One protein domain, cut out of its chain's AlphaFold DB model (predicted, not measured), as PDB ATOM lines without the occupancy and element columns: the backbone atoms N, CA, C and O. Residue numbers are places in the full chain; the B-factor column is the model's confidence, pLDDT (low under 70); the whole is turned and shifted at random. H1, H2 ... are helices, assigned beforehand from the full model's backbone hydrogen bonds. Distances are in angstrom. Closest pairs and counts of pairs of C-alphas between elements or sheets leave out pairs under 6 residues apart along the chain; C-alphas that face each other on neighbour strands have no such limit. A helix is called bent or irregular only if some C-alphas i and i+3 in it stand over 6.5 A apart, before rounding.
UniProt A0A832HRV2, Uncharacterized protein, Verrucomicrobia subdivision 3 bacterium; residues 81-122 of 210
ATOM      1  N   LEU A  81     120.364 218.575 288.194       87.94
ATOM      2  CA  LEU A  81     119.323 218.515 289.229       87.94
ATOM      3  C   LEU A  81     119.577 219.498 290.386       87.94
ATOM      4  O   LEU A  81     118.634 220.076 290.921       87.94
ATOM      5  N   SER A  82     120.844 219.741 290.726       90.00
ATOM      6  CA  SER A  82     121.258 220.720 291.737       90.00
ATOM      7  C   SER A  82     120.893 222.167 291.382       90.00
ATOM      8  O   SER A  82     120.605 222.948 292.284       90.00
ATOM      9  N   ALA A  83     120.865 222.526 290.095       87.56
ATOM     10  CA  ALA A  83     120.422 223.838 289.623       87.56
ATOM     11  C   ALA A  83     118.902 223.879 289.396       87.56
ATOM     12  O   ALA A  83     118.255 224.874 289.712       87.56
ATOM     13  N   SER A  84     118.313 222.787 288.904       87.75
ATOM     14  CA  SER A  84     116.875 222.705 288.627       87.75
ATOM     15  C   SER A  84     116.022 222.663 289.899       87.75
ATOM     16  O   SER A  84     114.952 223.265 289.931       87.75
ATOM     17  N   ALA A  85     116.480 222.011 290.973       90.25
ATOM     18  CA  ALA A  85     115.737 221.897 292.231       90.25
ATOM     19  C   ALA A  85     115.367 223.252 292.880       90.25
ATOM     20  O   ALA A  85     114.183 223.456 293.161       90.25
ATOM     21  N   PRO A  86     116.297 224.208 293.096       89.75
ATOM     22  CA  PRO A  86     115.942 225.520 293.640       89.75
ATOM     23  C   PRO A  86     115.063 226.342 292.686       89.75
ATOM     24  O   PRO A  86     114.177 227.055 293.155       89.75
ATOM     25  N   ILE A  87     115.240 226.210 291.363       89.75
ATOM     26  CA  ILE A  87     114.370 226.862 290.368       89.75
ATOM     27  C   ILE A  87     112.936 226.329 290.483       89.75
ATOM     28  O   ILE A  87     111.985 227.109 290.538       89.75
ATOM     29  N   LEU A  88     112.771 225.006 290.582       89.56
ATOM     30  CA  LEU A  88     111.470 224.365 290.779       89.56
ATOM     31  C   LEU A  88     110.829 224.768 292.109       89.56
ATOM     32  O   LEU A  88     109.643 225.095 292.138       89.56
ATOM     33  N   ALA A  89     111.601 224.793 293.199       92.44
ATOM     34  CA  ALA A  89     111.120 225.246 294.502       92.44
ATOM     35  C   ALA A  89     110.647 226.708 294.448       92.44
ATOM     36  O   ALA A  89     109.546 227.016 294.907       92.44
ATOM     37  N   GLY A  90     111.422 227.595 293.815       89.19
ATOM     38  CA  GLY A  90     111.036 228.988 293.590       89.19
ATOM     39  C   GLY A  90     109.757 229.123 292.757       89.19
ATOM     40  O   GLY A  90     108.858 229.879 293.127       89.19
ATOM     41  N   GLY A  91     109.625 228.333 291.687       89.50
ATOM     42  CA  GLY A  91     108.412 228.277 290.866       89.50
ATOM     43  C   GLY A  91     107.183 227.776 291.632       89.50
ATOM     44  O   GLY A  91     106.087 228.316 291.467       89.50
ATOM     45  N   LEU A  92     107.350 226.791 292.519       92.25
ATOM     46  CA  LEU A  92     106.275 226.297 293.379       92.25
ATOM     47  C   LEU A  92     105.824 227.364 294.384       92.25
ATOM     48  O   LEU A  92     104.622 227.587 294.532       92.25
ATOM     49  N   VAL A  93     106.768 228.058 295.026       89.44
ATOM     50  CA  VAL A  93     106.462 229.179 295.929       89.44
ATOM     51  C   VAL A  93     105.734 230.289 295.174       89.44
ATOM     52  O   VAL A  93     104.695 230.752 295.642       89.44
ATOM     53  N   ARG A  94     106.204 230.661 293.975       86.19
ATOM     54  CA  ARG A  94     105.524 231.644 293.119       86.19
ATOM     55  C   ARG A  94     104.094 231.214 292.805       86.19
ATOM     56  O   ARG A  94     103.179 232.000 293.016       86.19
ATOM     57  N   LYS A  95     103.875 229.953 292.418       86.88
ATOM     58  CA  LYS A  95     102.532 229.408 292.160       86.88
ATOM     59  C   LYS A  95     101.627 229.472 293.396       86.88
ATOM     60  O   LYS A  95     100.440 229.758 293.260       86.88
ATOM     61  N   LEU A  96     102.152 229.199 294.591       88.00
ATOM     62  CA  LEU A  96     101.387 229.300 295.840       88.00
ATOM     63  C   LEU A  96     101.013 230.750 296.166       88.00
ATOM     64  O   LEU A  96      99.872 231.012 296.548       88.00
ATOM     65  N   VAL A  97     101.946 231.684 295.978       84.25
ATOM     66  CA  VAL A  97     101.726 233.122 296.180       84.25
ATOM     67  C   VAL A  97     100.715 233.668 295.173       84.25
ATOM     68  O   VAL A  97      99.775 234.346 295.579       84.25
ATOM     69  N   ASP A  98     100.851 233.317 293.894       83.62
ATOM     70  CA  ASP A  98      99.929 233.731 292.835       83.62
ATOM     71  C   ASP A  98      98.514 233.200 293.091       83.62
ATOM     72  O   ASP A  98      97.549 233.936 292.910       83.62
ATOM     73  N   ARG A  99      98.368 231.965 293.597       83.38
ATOM     74  CA  ARG A  99      97.060 231.434 294.025       83.38
ATOM     75  C   ARG A  99      96.468 232.232 295.188       83.38
ATOM     76  O   ARG A  99      95.318 232.642 295.112       83.38
ATOM     77  N   HIS A 100      97.262 232.520 296.220       81.19
ATOM     78  CA  HIS A 100      96.816 233.328 297.362       81.19
ATOM     79  C   HIS A 100      96.424 234.762 296.967       81.19
ATOM     80  O   HIS A 100      95.500 235.340 297.540       81.19
ATOM     81  N   LEU A 101      97.144 235.358 296.013       76.00
ATOM     82  CA  LEU A 101      96.835 236.680 295.467       76.00
ATOM     83  C   LEU A 101      95.591 236.639 294.581       76.00
ATOM     84  O   LEU A 101      94.757 237.533 294.697       76.00
ATOM     85  N   ALA A 102      95.431 235.604 293.755       72.00
ATOM     86  CA  ALA A 102      94.246 235.409 292.926       72.00
ATOM     87  C   ALA A 102      92.973 235.303 293.778       72.00
ATOM     88  O   ALA A 102      91.992 235.974 293.470       72.00
ATOM     89  N   ASP A 103      93.013 234.569 294.895       71.31
ATOM     90  CA  ASP A 103      91.875 234.455 295.818       71.31
ATOM     91  C   ASP A 103      91.516 235.806 296.468       71.31
ATOM     92  O   ASP A 103      90.342 236.131 296.642       71.31
ATOM     93  N   LYS A 104      92.515 236.649 296.775       68.38
ATOM     94  CA  LYS A 104      92.300 238.008 297.312       68.38
ATOM     95  C   LYS A 104      91.838 239.017 296.254       68.38
ATOM     96  O   LYS A 104      91.106 239.952 296.578       68.38
ATOM     97  N   LEU A 105      92.272 238.853 295.006       65.12
ATOM     98  CA  LEU A 105      91.987 239.756 293.885       65.12
ATOM     99  C   LEU A 105      90.764 239.331 293.061       65.12
ATOM    100  O   LEU A 105      90.304 240.113 292.228       65.12
ATOM    101  N   ALA A 106      90.172 238.164 293.337       60.91
ATOM    102  CA  ALA A 106      88.917 237.699 292.739       60.91
ATOM    103  C   ALA A 106      87.768 238.719 292.887       60.91
ATOM    104  O   ALA A 106      86.892 238.807 292.028       60.91
ATOM    105  N   ALA A 107      87.814 239.564 293.924       58.59
ATOM    106  CA  ALA A 107      86.872 240.662 294.131       58.59
ATOM    107  C   ALA A 107      86.977 241.799 293.088       58.59
ATOM    108  O   ALA A 107      86.042 242.588 292.961       58.59
ATOM    109  N   ARG A 108      88.087 241.908 292.341       64.44
ATOM    110  CA  ARG A 108      88.358 243.028 291.418       64.44
ATOM    111  C   ARG A 108      88.064 242.745 289.940       64.44
ATOM    112  O   ARG A 108      88.208 243.664 289.145       64.44
ATOM    113  N   LYS A 109      87.640 241.526 289.562       62.84
ATOM    114  CA  LYS A 109      87.354 241.120 288.159       62.84
ATOM    115  C   LYS A 109      88.431 241.571 287.146       62.84
ATOM    116  O   LYS A 109      88.104 241.969 286.033       62.84
ATOM    117  N   LEU A 110      89.705 241.529 287.536       65.94
ATOM    118  CA  LEU A 110      90.809 241.891 286.643       65.94
ATOM    119  C   LEU A 110      91.021 240.821 285.570       65.94
ATOM    120  O   LEU A 110      90.824 239.626 285.816       65.94
ATOM    121  N   SER A 111      91.443 241.254 284.384       73.94
ATOM    122  CA  SER A 111      91.844 240.340 283.317       73.94
ATOM    123  C   SER A 111      93.120 239.578 283.699       73.94
ATOM    124  O   SER A 111      93.919 240.022 284.526       73.94
ATOM    125  N   GLN A 112      93.354 238.421 283.072       71.75
ATOM    126  CA  GLN A 112      94.531 237.589 283.351       71.75
ATOM    127  C   GLN A 112      95.857 238.344 283.118       71.75
ATOM    128  O   GLN A 112      96.832 238.121 283.833       71.75
ATOM    129  N   ALA A 113      95.877 239.266 282.150       74.38
ATOM    130  CA  ALA A 113      97.036 240.096 281.837       74.38
ATOM    131  C   ALA A 113      97.316 241.149 282.923       74.38
ATOM    132  O   ALA A 113      98.469 241.366 283.294       74.38
ATOM    133  N   GLU A 114      96.274 241.772 283.474       75.38
ATOM    134  CA  GLU A 114      96.417 242.745 284.564       75.38
ATOM    135  C   GLU A 114      96.851 242.069 285.866       75.38
ATOM    136  O   GLU A 114      97.712 242.591 286.572       75.38
ATOM    137  N   LEU A 115      96.325 240.873 286.147       73.38
ATOM    138  CA  LEU A 115      96.708 240.096 287.327       73.38
ATOM    139  C   LEU A 115      98.199 239.714 287.296       73.38
ATOM    140  O   LEU A 115      98.883 239.793 288.316       73.38
ATOM    141  N   ALA A 116      98.712 239.336 286.119       73.19
ATOM    142  CA  ALA A 116     100.130 239.041 285.923       73.19
ATOM    143  C   ALA A 116     101.001 240.293 286.116       73.19
ATOM    144  O   ALA A 116     101.988 240.246 286.848       73.19
ATOM    145  N   ALA A 117     100.597 241.431 285.543       77.81
ATOM    146  CA  ALA A 117     101.319 242.694 285.695       77.81
ATOM    147  C   ALA A 117     101.359 243.185 287.154       77.81
ATOM    148  O   ALA A 117     102.355 243.766 287.590       77.81
ATOM    149  N   GLU A 118     100.294 242.960 287.923       76.19
ATOM    150  CA  GLU A 118     100.252 243.308 289.345       76.19
ATOM    151  C   GLU A 118     101.067 242.325 290.200       76.19
ATOM    152  O   GLU A 118     101.773 242.749 291.119       76.19
ATOM    153  N   SER A 119     101.081 241.034 289.846       74.31
ATOM    154  CA  SER A 119     101.952 240.049 290.500       74.31
ATOM    155  C   SER A 119     103.443 240.272 290.204       74.31
ATOM    156  O   SER A 119     104.297 240.005 291.057       74.31
ATOM    157  N   ASP A 120     103.793 240.808 289.034       77.19
ATOM    158  CA  ASP A 120     105.173 241.189 288.695       77.19
ATOM    159  C   ASP A 120     105.646 242.442 289.440       77.19
ATOM    160  O   ASP A 120     106.831 242.573 289.745       77.19
ATOM    161  N   LYS A 121     104.722 243.323 289.831       78.00
ATOM    162  CA  LYS A 121     105.002 244.457 290.730       78.00
ATOM    163  C   LYS A 121     105.005 244.065 292.211       78.00
ATOM    164  O   LYS A 121     105.180 244.927 293.072       78.00
ATOM    165  N   SER A 122     104.804 242.785 292.527       79.31
ATOM    166  CA  SER A 122     104.753 242.307 293.906       79.31
ATOM    167  C   SER A 122     106.062 242.608 294.650       79.31
ATOM    168  O   SER A 122     107.148 242.391 294.098       79.31
TER     169      SER A 122
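Overview. This is residues 81 to 122 of the 210 residues of an uncharacterized protein of Verrucomicrobia subdivision 3 bacterium (UniProt A0A832HRV2). One long helix, H1, makes the length of this rod, and a short helix, H2, folds back after a tight turn to stand steeply beside the later part of H1. Residues 81 to 93 of the long helix H1 stand free and stick out as an arm. The printed part has 42 residues with two named helices, H1 and then H2, and no named strand; the class is all helix. The whole is loose, with a radius of gyration of the C-alphas of 12.6 A, and the C-alphas span 40 by 16 by 14 A.

Arrangement. H1, residues 81 to 108, has a kink of 34 degrees near residue 102. It is irregular, but only just: C-alphas 104 and 107 are 6.8 A apart. H2, residues 112 to 120, only just touches H1, with 3 pairs of C-alphas within 8 A. H1 touches H2 with residues 98 to 102 alone. The closest C-alphas of the two helices are those of Asp 98 and Ser 119, 7.0 A apart. The helices run opposite ways at a steep tilt of 61 degrees, and their centres are 13.4 A apart. In H2 every O i to N i+4 pair is within hydrogen-bond range; in H1 20 of 24 are.

Along the chain. H1 begins with C-alpha 81 at (119.323, 218.515, 289.229) and ends with C-alpha 108 at (88.358, 243.028, 291.418), 39.6 A from first to last C-alpha. H2 measures 12.4 A from C-alpha 112 to C-alpha 120, the latter at (105.173, 241.189, 288.695).

Size, cuts and confidence. The two C-alphas farthest apart are those of Ser 82 and Ala 107, at 39.8 A. The printed part has no cut, and the link from H1 to H2, 3 residues, is tight. The mean pLDDT of the printed part is 79.3, and residues 104 to 110 are under 70.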